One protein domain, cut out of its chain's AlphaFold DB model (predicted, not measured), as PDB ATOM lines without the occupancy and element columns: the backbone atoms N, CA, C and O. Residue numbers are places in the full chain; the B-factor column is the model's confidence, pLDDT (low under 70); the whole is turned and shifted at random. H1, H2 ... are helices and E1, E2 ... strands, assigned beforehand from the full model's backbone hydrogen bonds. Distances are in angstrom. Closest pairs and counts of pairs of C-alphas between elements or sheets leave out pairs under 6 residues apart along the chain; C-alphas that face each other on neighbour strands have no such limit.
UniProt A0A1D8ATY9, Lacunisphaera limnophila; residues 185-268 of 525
ATOM      1  N   GLU A 185      31.961  -2.712 -24.767       82.38
ATOM      2  CA  GLU A 185      31.718  -2.557 -26.207       82.38
ATOM      3  C   GLU A 185      32.118  -3.818 -26.989       82.38
ATOM      4  O   GLU A 185      31.409  -4.252 -27.894       82.38
ATOM      5  N   MET A 186      33.233  -4.459 -26.615       82.81
ATOM      6  CA  MET A 186      33.674  -5.720 -27.227       82.81
ATOM      7  C   MET A 186      32.708  -6.865 -26.928       82.81
ATOM      8  O   MET A 186      32.471  -7.716 -27.785       82.81
ATOM      9  N   VAL A 187      32.177  -6.910 -25.707       77.88
ATOM     10  CA  VAL A 187      31.161  -7.887 -25.309       77.88
ATOM     11  C   VAL A 187      29.908  -7.702 -26.151       77.88
ATOM     12  O   VAL A 187      29.403  -8.678 -26.706       77.88
ATOM     13  N   GLU A 188      29.422  -6.468 -26.252       81.00
ATOM     14  CA  GLU A 188      28.181  -6.166 -26.957       81.00
ATOM     15  C   GLU A 188      28.308  -6.463 -28.453       81.00
ATOM     16  O   GLU A 188      27.457  -7.137 -29.037       81.00
ATOM     17  N   PHE A 189      29.445  -6.101 -29.050       85.50
ATOM     18  CA  PHE A 189      29.774  -6.479 -30.420       85.50
ATOM     19  C   PHE A 189      29.785  -8.005 -30.611       85.50
ATOM     20  O   PHE A 189      29.158  -8.525 -31.533       85.50
ATOM     21  N   LYS A 190      30.448  -8.760 -29.721       85.81
ATOM     22  CA  LYS A 190      30.470 -10.234 -29.776       85.81
ATOM     23  C   LYS A 190      29.076 -10.844 -29.676       85.81
ATOM     24  O   LYS A 190      28.816 -11.850 -30.336       85.81
ATOM     25  N   ARG A 191      28.198 -10.265 -28.854       79.50
ATOM     26  CA  ARG A 191      26.807 -10.702 -28.710       79.50
ATOM     27  C   ARG A 191      26.039 -10.491 -30.013       79.50
ATOM     28  O   ARG A 191      25.506 -11.463 -30.543       79.50
ATOM     29  N   GLY A 192      26.071  -9.276 -30.563       82.56
ATOM     30  CA  GLY A 192      25.395  -8.944 -31.821       82.56
ATOM     31  C   GLY A 192      25.884  -9.795 -32.996       82.56
ATOM     32  O   GLY A 192      25.082 -10.374 -33.725       82.56
ATOM     33  N   ILE A 193      27.201  -9.981 -33.123       86.75
ATOM     34  CA  ILE A 193      27.777 -10.877 -34.134       86.75
ATOM     35  C   ILE A 193      27.365 -12.334 -33.909       86.75
ATOM     36  O   ILE A 193      27.047 -13.040 -34.866       86.75
ATOM     37  N   GLY A 194      27.351 -12.799 -32.660       81.12
ATOM     38  CA  GLY A 194      26.881 -14.139 -32.331       81.12
ATOM     39  C   GLY A 194      25.430 -14.366 -32.757       81.12
ATOM     40  O   GLY A 194      25.120 -15.423 -33.299       81.12
ATOM     41  N   GLU A 195      24.548 -13.390 -32.553       79.81
ATOM     42  CA  GLU A 195      23.140 -13.441 -32.974       79.81
ATOM     43  C   GLU A 195      22.997 -13.424 -34.504       79.81
ATOM     44  O   GLU A 195      22.288 -14.261 -35.067       79.81
ATOM     45  N   LEU A 196      23.737 -12.548 -35.188       86.38
ATOM     46  CA  LEU A 196      23.758 -12.449 -36.649       86.38
ATOM     47  C   LEU A 196      24.207 -13.761 -37.311       86.38
ATOM     48  O   LEU A 196      23.522 -14.289 -38.191       86.38
ATOM     49  N   VAL A 197      25.345 -14.306 -36.870       85.38
ATOM     50  CA  VAL A 197      25.914 -15.553 -37.403       85.38
ATOM     51  C   VAL A 197      24.995 -16.733 -37.101       85.38
ATOM     52  O   VAL A 197      24.779 -17.576 -37.969       85.38
ATOM     53  N   ASN A 198      24.381 -16.775 -35.913       79.56
ATOM     54  CA  ASN A 198      23.352 -17.765 -35.582       79.56
ATOM     55  C   ASN A 198      22.165 -17.718 -36.548       79.56
ATOM     56  O   ASN A 198      21.710 -18.761 -37.017       79.56
ATOM     57  N   ALA A 199      21.654 -16.521 -36.839       81.31
ATOM     58  CA  ALA A 199      20.511 -16.352 -37.724       81.31
ATOM     59  C   ALA A 199      20.848 -16.761 -39.168       81.31
ATOM     60  O   ALA A 199      20.061 -17.459 -39.807       81.31
ATOM     61  N   ALA A 200      22.025 -16.376 -39.670       84.25
ATOM     62  CA  ALA A 200      22.504 -16.774 -40.995       84.25
ATOM     63  C   ALA A 200      22.712 -18.296 -41.095       84.25
ATOM     64  O   ALA A 200      22.234 -18.928 -42.038       84.25
ATOM     65  N   TRP A 201      23.321 -18.902 -40.074       82.81
ATOM     66  CA  TRP A 201      23.475 -20.351 -39.954       82.81
ATOM     67  C   TRP A 201      22.127 -21.085 -39.939       82.81
ATOM     68  O   TRP A 201      21.943 -22.074 -40.647       82.81
ATOM     69  N   GLY A 202      21.156 -20.581 -39.169       75.69
ATOM     70  CA  GLY A 202      19.811 -21.152 -39.070       75.69
ATOM     71  C   GLY A 202      19.050 -21.156 -40.398       75.69
ATOM     72  O   GLY A 202      18.274 -22.076 -40.646       75.69
ATOM     73  N   ARG A 203      19.318 -20.180 -41.273       83.69
ATOM     74  CA  ARG A 203      18.787 -20.123 -42.647       83.69
ATOM     75  C   ARG A 203      19.598 -20.940 -43.658       83.69
ATOM     76  O   ARG A 203      19.218 -20.999 -44.818       83.69
ATOM     77  N   GLY A 204      20.703 -21.554 -43.233       82.56
ATOM     78  CA  GLY A 204      21.606 -22.300 -44.105       82.56
ATOM     79  C   GLY A 204      22.440 -21.429 -45.043       82.56
ATOM     80  O   GLY A 204      22.861 -21.918 -46.075       82.56
ATOM     81  N   ALA A 205      22.677 -20.165 -44.690       85.38
ATOM     82  CA  ALA A 205      23.430 -19.215 -45.511       85.38
ATOM     83  C   ALA A 205      24.950 -19.226 -45.245       85.38
ATOM     84  O   ALA A 205      25.645 -18.309 -45.667       85.38
ATOM     85  N   LEU A 206      25.447 -20.193 -44.470       85.25
ATOM     86  CA  LEU A 206      26.847 -20.297 -44.064       85.25
ATOM     87  C   LEU A 206      27.301 -21.745 -44.245       85.25
ATOM     88  O   LEU A 206      26.834 -22.620 -43.512       85.25
ATOM     89  N   ASP A 207      28.227 -21.974 -45.168       82.31
ATOM     90  CA  ASP A 207      28.766 -23.297 -45.483       82.31
ATOM     91  C   ASP A 207      30.220 -23.457 -45.021       82.31
ATOM     92  O   ASP A 207      30.640 -24.558 -44.642       82.31
ATOM     93  N   CYS A 208      30.970 -22.351 -44.972       82.44
ATOM     94  CA  CYS A 208      32.379 -22.328 -44.597       82.44
ATOM     95  C   CYS A 208      32.807 -21.050 -43.844       82.44
ATOM     96  O   CYS A 208      32.057 -20.082 -43.703       82.44
ATOM     97  N   GLY A 209      34.055 -21.039 -43.355       78.00
ATOM     98  CA  GLY A 209      34.651 -19.900 -42.637       78.00
ATOM     99  C   GLY A 209      34.691 -18.605 -43.453       78.00
ATOM    100  O   GLY A 209      34.592 -17.512 -42.889       78.00
ATOM    101  N   ARG A 210      34.763 -18.720 -44.786       84.12
ATOM    102  CA  ARG A 210      34.763 -17.572 -45.695       84.12
ATOM    103  C   ARG A 210      33.432 -16.825 -45.677       84.12
ATOM    104  O   ARG A 210      33.452 -15.606 -45.538       84.12
ATOM    105  N   ASP A 211      32.312 -17.543 -45.689       88.06
ATOM    106  CA  ASP A 211      30.973 -16.940 -45.635       88.06
ATOM    107  C   ASP A 211      30.785 -16.117 -44.355       88.06
ATOM    108  O   ASP A 211      30.130 -15.078 -44.343       88.06
ATOM    109  N   VAL A 212      31.418 -16.554 -43.262       87.50
ATOM    110  CA  VAL A 212      31.420 -15.822 -41.993       87.50
ATOM    111  C   VAL A 212      32.255 -14.546 -42.091       87.50
ATOM    112  O   VAL A 212      31.812 -13.514 -41.598       87.50
ATOM    113  N   ILE A 213      33.423 -14.568 -42.741       88.88
ATOM    114  CA  ILE A 213      34.203 -13.345 -43.008       88.88
ATOM    115  C   ILE A 213      33.392 -12.363 -43.856       88.88
ATOM    116  O   ILE A 213      33.313 -11.189 -43.499       88.88
ATOM    117  N   ASP A 214      32.769 -12.833 -44.935       90.25
ATOM    118  CA  ASP A 214      32.024 -11.972 -45.854       90.25
ATOM    119  C   ASP A 214      30.785 -11.366 -45.161       90.25
ATOM    120  O   ASP A 214      30.536 -10.163 -45.270       90.25
ATOM    121  N   LEU A 215      30.083 -12.149 -44.330       91.44
ATOM    122  CA  LEU A 215      28.984 -11.664 -43.487       91.44
ATOM    123  C   LEU A 215      29.432 -10.585 -42.486       91.44
ATOM    124  O   LEU A 215      28.688  -9.635 -42.234       91.44
ATOM    125  N   LEU A 216      30.631 -10.728 -41.908       90.81
ATOM    126  CA  LEU A 216      31.198  -9.760 -40.965       90.81
ATOM    127  C   LEU A 216      31.632  -8.470 -41.656       90.81
ATOM    128  O   LEU A 216      31.351  -7.395 -41.136       90.81
ATOM    129  N   LEU A 217      32.290  -8.561 -42.814       92.25
ATOM    130  CA  LEU A 217      32.722  -7.396 -43.593       92.25
ATOM    131  C   LEU A 217      31.538  -6.577 -44.128       92.25
ATOM    132  O   LEU A 217      31.679  -5.377 -44.343       92.25
ATOM    133  N   ALA A 218      30.368  -7.198 -44.294       91.44
ATOM    134  CA  ALA A 218      29.133  -6.500 -44.641       91.44
ATOM    135  C   ALA A 218      28.534  -5.680 -43.480       91.44
ATOM    136  O   ALA A 218      27.607  -4.900 -43.706       91.44
ATOM    137  N   GLN A 219      29.014  -5.846 -42.239       91.12
ATOM    138  CA  GLN A 219      28.485  -5.101 -41.096       91.12
ATOM    139  C   GLN A 219      29.080  -3.688 -41.014       91.12
ATOM    140  O   GLN A 219      30.303  -3.528 -41.092       91.12
ATOM    141  N   PRO A 220      28.251  -2.655 -40.773       85.81
ATOM    142  CA  PRO A 220      28.735  -1.298 -40.559       85.81
ATOM    143  C   PRO A 220      29.793  -1.240 -39.450       85.81
ATOM    144  O   PRO A 220      29.632  -1.825 -38.380       85.81
ATOM    145  N   GLY A 221      30.890  -0.529 -39.711       85.75
ATOM    146  CA  GLY A 221      31.971  -0.336 -38.742       85.75
ATOM    147  C   GLY A 221      32.992  -1.477 -38.664       85.75
ATOM    148  O   GLY A 221      34.037  -1.285 -38.039       85.75
ATOM    149  N   VAL A 222      32.776  -2.620 -39.324       91.00
ATOM    150  CA  VAL A 222      33.803  -3.666 -39.454       91.00
ATOM    151  C   VAL A 222      34.784  -3.282 -40.563       91.00
ATOM    152  O   VAL A 222      34.413  -3.151 -41.722       91.00
ATOM    153  N   ARG A 223      36.060  -3.094 -40.210       90.44
ATOM    154  CA  ARG A 223      37.122  -2.698 -41.158       90.44
ATOM    155  C   ARG A 223      37.879  -3.888 -41.727       90.44
ATOM    156  O   ARG A 223      38.327  -3.853 -42.866       90.44
ATOM    157  N   GLN A 224      38.073  -4.916 -40.909       90.31
ATOM    158  CA  GLN A 224      38.831  -6.099 -41.289       90.31
ATOM    159  C   GLN A 224      38.330  -7.308 -40.508       90.31
ATOM    160  O   GLN A 224      38.063  -7.212 -39.312       90.31
ATOM    161  N   ALA A 225      38.267  -8.453 -41.176       90.69
ATOM    162  CA  ALA A 225      38.010  -9.751 -40.574       90.69
ATOM    163  C   ALA A 225      39.005 -10.756 -41.163       90.69
ATOM    164  O   ALA A 225      39.159 -10.841 -42.381       90.69
ATOM    165  N   SER A 226      39.713 -11.490 -40.309       87.19
ATOM    166  CA  SER A 226      40.679 -12.500 -40.744       87.19
ATOM    167  C   SER A 226      40.707 -13.688 -39.796       87.19
ATOM    168  O   SER A 226      40.455 -13.563 -38.596       87.19
ATOM    169  N   HIS A 227      41.030 -14.865 -40.327       83.62
ATOM    170  CA  HIS A 227      41.290 -16.020 -39.484       83.62
ATOM    171  C   HIS A 227      42.616 -15.863 -38.733       83.62
ATOM    172  O   HIS A 227      43.572 -15.236 -39.184       83.62
ATOM    173  N   SER A 228      42.648 -16.446 -37.544       73.88
ATOM    174  CA  SER A 228      43.820 -16.605 -36.698       73.88
ATOM    175  C   SER A 228      43.952 -18.078 -36.328       73.88
ATOM    176  O   SER A 228      42.991 -18.842 -36.421       73.88
ATOM    177  N   LYS A 229      45.103 -18.457 -35.765       61.69
ATOM    178  CA  LYS A 229      45.375 -19.822 -35.285       61.69
ATOM    179  C   LYS A 229      44.284 -20.409 -34.365       61.69
ATOM    180  O   LYS A 229      44.180 -21.626 -34.247       61.69
ATOM    181  N   TYR A 230      43.498 -19.570 -33.683       63.25
ATOM    182  CA  TYR A 230      42.520 -19.998 -32.674       63.25
ATOM    183  C   TYR A 230      41.065 -19.590 -32.978       63.25
ATOM    184  O   TYR A 230      40.200 -19.790 -32.124       63.25
ATOM    185  N   GLY A 231      40.772 -19.006 -34.145       79.31
ATOM    186  CA  GLY A 231      39.435 -18.496 -34.480       79.31
ATOM    187  C   GLY A 231      39.484 -17.355 -35.492       79.31
ATOM    188  O   GLY A 231      40.320 -17.369 -36.387       79.31
ATOM    189  N   LEU A 232      38.645 -16.337 -35.325       85.75
ATOM    190  CA  LEU A 232      38.569 -15.173 -36.211       85.75
ATOM    191  C   LEU A 232      38.882 -13.896 -35.421       85.75
ATOM    192  O   LEU A 232      38.476 -13.765 -34.271       85.75
ATOM    193  N   THR A 233      39.611 -12.956 -36.010       88.81
ATOM    194  CA  THR A 233      39.891 -11.637 -35.433       88.81
ATOM    195  C   THR A 233      39.217 -10.562 -36.275       88.81
ATOM    196  O   THR A 233      39.361 -10.553 -37.496       88.81
ATOM    197  N   VAL A 234      38.487  -9.656 -35.622       91.00
ATOM    198  CA  VAL A 234      37.759  -8.556 -36.267       91.00
ATOM    199  C   VAL A 234      38.285  -7.213 -35.777       91.00
ATOM    200  O   VAL A 234      38.418  -6.996 -34.574       91.00
ATOM    201  N   VAL A 235      38.558  -6.294 -36.695       92.06
ATOM    202  CA  VAL A 235      38.877  -4.896 -36.393       92.06
ATOM    203  C   VAL A 235      37.624  -4.062 -36.623       92.06
ATOM    204  O   VAL A 235      37.088  -4.039 -37.732       92.06
ATOM    205  N   VAL A 236      37.168  -3.374 -35.579       91.62
ATOM    206  CA  VAL A 236      35.962  -2.536 -35.590       91.62
ATOM    207  C   VAL A 236      36.380  -1.084 -35.379       91.62
ATOM    208  O   VAL A 236      37.229  -0.814 -34.535       91.62
ATOM    209  N   ALA A 237      35.810  -0.159 -36.150       86.31
ATOM    210  CA  ALA A 237      36.194   1.252 -36.176       86.31
ATOM    211  C   ALA A 237      36.200   1.915 -34.788       86.31
ATOM    212  O   ALA A 237      37.138   2.646 -34.472       86.31
ATOM    213  N   ASP A 238      35.200   1.598 -33.965       84.44
ATOM    214  CA  ASP A 238      34.976   2.230 -32.660       84.44
ATOM    215  C   ASP A 238      35.600   1.447 -31.493       84.44
ATOM    216  O   ASP A 238      35.554   1.875 -30.340       84.44
ATOM    217  N   ILE A 239      36.231   0.301 -31.776       86.62
ATOM    218  CA  ILE A 239      36.870  -0.543 -30.766       86.62
ATOM    219  C   ILE A 239      38.387  -0.464 -30.943       86.62
ATOM    220  O   ILE A 239      38.956  -0.978 -31.902       86.62
ATOM    221  N   LYS A 240      39.071   0.129 -29.956       84.31
ATOM    222  CA  LYS A 240      40.529   0.368 -29.990       84.31
ATOM    223  C   LYS A 240      41.386  -0.890 -30.170       84.31
ATOM    224  O   LYS A 240      42.547  -0.784 -30.550       84.31
ATOM    225  N   ARG A 241      40.862  -2.069 -29.824       88.75
ATOM    226  CA  ARG A 241      41.586  -3.345 -29.881       88.75
ATOM    227  C   ARG A 241      40.858  -4.332 -30.791       88.75
ATOM    228  O   ARG A 241      39.631  -4.390 -30.732       88.75
ATOM    229  N   PRO A 242      41.589  -5.160 -31.558       88.00
ATOM    230  CA  PRO A 242      40.977  -6.232 -32.328       88.00
ATOM    231  C   PRO A 242      40.158  -7.172 -31.437       88.00
ATOM    232  O   PRO A 242      40.574  -7.546 -30.337       88.00
ATOM    233  N   VAL A 243      38.991  -7.571 -31.928       87.69
ATOM    234  CA  VAL A 243      38.059  -8.454 -31.240       87.69
ATOM    235  C   VAL A 243      38.286  -9.888 -31.704       87.69
ATOM    236  O   VAL A 243      38.028 -10.226 -32.856       87.69
ATOM    237  N   SER A 244      38.736 -10.761 -30.802       86.56
ATOM    238  CA  SER A 244      38.862 -12.194 -31.097       86.56
ATOM    239  C   SER A 244      37.533 -12.925 -30.900       86.56
ATOM    240  O   SER A 244      36.988 -12.963 -29.792       86.56
ATOM    241  N   LEU A 245      37.047 -13.554 -31.965       85.94
ATOM    242  CA  LEU A 245      35.878 -14.420 -32.009       85.94
ATOM    243  C   LEU A 245      36.322 -15.887 -32.007       85.94
ATOM    244  O   LEU A 245      36.981 -16.371 -32.924       85.94
ATOM    245  N   THR A 246      35.952 -16.616 -30.955       78.44
ATOM    246  CA  THR A 246      36.293 -18.038 -30.804       78.44
ATOM    247  C   THR A 246      35.019 -18.866 -30.651       78.44
ATOM    248  O   THR A 246      34.429 -18.889 -29.570       78.44
ATOM    249  N   ALA A 247      34.617 -19.549 -31.724       73.94
ATOM    250  CA  ALA A 247      33.574 -20.581 -31.770       73.94
ATOM    251  C   ALA A 247      33.812 -21.479 -33.004       73.94
ATOM    252  O   ALA A 247      34.662 -21.156 -33.831       73.94
ATOM    253  N   MET A 248      33.089 -22.595 -33.142       74.38
ATOM    254  CA  MET A 248      33.289 -23.526 -34.263       74.38
ATOM    255  C   MET A 248      32.986 -22.886 -35.620       74.38
ATOM    256  O   MET A 248      33.747 -23.124 -36.544       74.38
ATOM    257  N   LEU A 249      31.949 -22.048 -35.729       76.81
ATOM    258  CA  LEU A 249      31.641 -21.317 -36.964       76.81
ATOM    259  C   LEU A 249      32.656 -20.203 -37.280       76.81
ATOM    260  O   LEU A 249      32.691 -19.709 -38.393       76.81
ATOM    261  N   PHE A 250      33.512 -19.814 -36.330       79.19
ATOM    262  CA  PHE A 250      34.592 -18.843 -36.568       79.19
ATOM    263  C   PHE A 250      35.946 -19.517 -36.837       79.19
ATOM    264  O   PHE A 250      36.966 -18.835 -36.952       79.19
ATOM    265  N   ALA A 251      35.987 -20.852 -36.879       75.69
ATOM    266  CA  ALA A 251      37.188 -21.583 -37.254       75.69
ATOM    267  C   ALA A 251      37.432 -21.464 -38.764       75.69
ATOM    268  O   ALA A 251      36.489 -21.434 -39.548       75.69
ATOM    269  N   GLU A 252      38.705 -21.430 -39.155       68.62
ATOM    270  CA  GLU A 252      39.139 -21.297 -40.553       68.62
ATOM    271  C   GLU A 252      38.580 -22.401 -41.461       68.62
ATOM    272  O   GLU A 252      38.155 -22.142 -42.580       68.62
ATOM    273  N   SER A 253      38.508 -23.627 -40.946       65.69
ATOM    274  CA  SER A 253      38.100 -24.815 -41.697       65.69
ATOM    275  C   SER A 253      36.925 -25.542 -41.040       65.69
ATOM    276  O   SER A 253      36.998 -26.736 -40.741       65.69
ATOM    277  N   PHE A 254      35.818 -24.838 -40.781       74.38
ATOM    278  CA  PHE A 254      34.576 -25.528 -40.421       74.38
ATOM    279  C   PHE A 254      33.839 -26.016 -41.678       74.38
ATOM    280  O   PHE A 254      33.787 -25.321 -42.687       74.38
ATOM    281  N   ASN A 255      33.268 -27.219 -41.595       76.44
ATOM    282  CA  ASN A 255      32.377 -27.786 -42.607       76.44
ATOM    283  C   ASN A 255      30.954 -27.804 -42.042       76.44
ATOM    284  O   ASN A 255      30.737 -28.366 -40.959       76.44
ATOM    285  N   ALA A 256      30.001 -27.216 -42.762       75.38
ATOM    286  CA  ALA A 256      28.642 -27.076 -42.267       75.38
ATOM    287  C   ALA A 256      27.983 -28.412 -41.887       75.38
ATOM    288  O   ALA A 256      27.441 -28.525 -40.789       75.38
ATOM    289  N   ASP A 257      28.086 -29.451 -42.708       76.12
ATOM    290  CA  ASP A 257      27.478 -30.753 -42.414       76.12
ATOM    291  C   ASP A 257      28.051 -31.399 -41.154       76.12
ATOM    292  O   ASP A 257      27.297 -31.854 -40.297       76.12
ATOM    293  N   SER A 258      29.368 -31.339 -40.954       72.12
ATOM    294  CA  SER A 258      30.014 -31.847 -39.735       72.12
ATOM    295  C   SER A 258      29.563 -31.087 -38.479       72.12
ATOM    296  O   SER A 258      29.389 -31.660 -37.396       72.12
ATOM    297  N   VAL A 259      29.331 -29.776 -38.614       72.00
ATOM    298  CA  VAL A 259      28.804 -28.933 -37.542       72.00
ATOM    299  C   VAL A 259      27.336 -29.267 -37.290       72.00
ATOM    300  O   VAL A 259      26.965 -29.444 -36.130       72.00
ATOM    301  N   ARG A 260      26.516 -29.420 -38.341       74.38
ATOM    302  CA  ARG A 260      25.102 -29.819 -38.263       74.38
ATOM    303  C   ARG A 260      24.947 -31.204 -37.657       74.38
ATOM    304  O   ARG A 260      24.096 -31.367 -36.794       74.38
ATOM    305  N   GLU A 261      25.778 -32.172 -38.022       73.31
ATOM    306  CA  GLU A 261      25.770 -33.521 -37.458       73.31
ATOM    307  C   GLU A 261      26.136 -33.485 -35.973       73.31
ATOM    308  O   GLU A 261      25.439 -34.058 -35.135       73.31
ATOM    309  N   LYS A 262      27.184 -32.741 -35.603       69.38
ATOM    310  CA  LYS A 262      27.565 -32.562 -34.199       69.38
ATOM    311  C   LYS A 262      26.461 -31.861 -33.411       69.38
ATOM    312  O   LYS A 262      26.176 -32.269 -32.287       69.38
ATOM    313  N   VAL A 263      25.833 -30.839 -33.990       68.94
ATOM    314  CA  VAL A 263      24.667 -30.141 -33.437       68.94
ATOM    315  C   VAL A 263      23.500 -31.112 -33.275       68.94
ATOM    316  O   VAL A 263      22.951 -31.202 -32.186       68.94
ATOM    317  N   ALA A 264      23.161 -31.894 -34.296       66.81
ATOM    318  CA  ALA A 264      22.086 -32.876 -34.270       66.81
ATOM    319  C   ALA A 264      22.345 -33.963 -33.224       66.81
ATOM    320  O   ALA A 264      21.458 -34.271 -32.441       66.81
ATOM    321  N   ARG A 265      23.572 -34.484 -33.124       65.62
ATOM    322  CA  ARG A 265      23.979 -35.447 -32.090       65.62
ATOM    323  C   ARG A 265      23.821 -34.884 -30.680       65.62
ATOM    324  O   ARG A 265      23.468 -35.615 -29.765       65.62
ATOM    325  N   LEU A 266      24.080 -33.592 -30.501       63.22
ATOM    326  CA  LEU A 266      23.883 -32.909 -29.224       63.22
ATOM    327  C   LEU A 266      22.406 -32.600 -28.949       63.22
ATOM    328  O   LEU A 266      21.990 -32.719 -27.806       63.22
ATOM    329  N   LYS A 267      21.606 -32.273 -29.978       62.06
ATOM    330  CA  LYS A 267      20.142 -32.115 -29.864       62.06
ATOM    331  C   LYS A 267      19.438 -33.448 -29.591       62.06
ATOM    332  O   LYS A 267      18.386 -33.452 -28.971       62.06
ATOM    333  N   ARG A 268      20.002 -34.566 -30.069       60.31
ATOM    334  CA  ARG A 268      19.443 -35.919 -29.916       60.31
ATOM    335  C   ARG A 268      19.541 -36.463 -28.496       60.31
ATOM    336  O   ARG A 268      18.769 -37.356 -28.185       60.31
TER     337      ARG A 268
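What this domain is: This is residues 185 to 268 of the 525 residues of a protein of Lacunisphaera limnophila (UniProt A0A1D8ATY9). A small sheet, the meander E1 E2 E3, each strand the antiparallel neighbour of the one before, has H1 and H2 over one face, making two layers, and at one end residues 261 to 268, mostly H3, stick out. The 84 printed residues hold, in order, H1 H2 E1 E2 E3 H3, class mixed. The whole is compact, radius of gyration of the C-alphas 12.8 A, yet elongated, 41 by 23 by 19 A.

Where its parts are: Find E1 at residues 222 to 228, 16.6 A long, E2 at 231 to 236 and E3 at 243 to 245. From C-alpha 185 at (31.718, -2.557, -26.207) H1, residues 185 to 202, runs 25.6 A; H2 is residues 209 to 217; H3 is residues 256 to 267, with C-alpha 267 at (20.142, -32.115, -29.864).

How they stand to each other: Within hydrogen-bond range find N 226 and O 233, 3.0 A, in hairpin E1 and E2, and N 245 and O 232, 2.7 A, in hairpin E2 and E3. H2 is over E1, closest C-alphas Ile 213 and Ala 225, 5.8 A. H1 only just touches H2, 3 pairs of C-alphas within 8 A, closest Val 197 and Val 212, 7.2 A. H3 is apart from both. Every helix O i to N i+4 pair is within range.

The domain as a whole: The farthest C-alphas, Lys 240 and Arg 268, are 42.0 A apart. The printed part has no cut and no long link; pLDDT is under 70 at residues 229 to 230, 252 to 253 and 262 to 268.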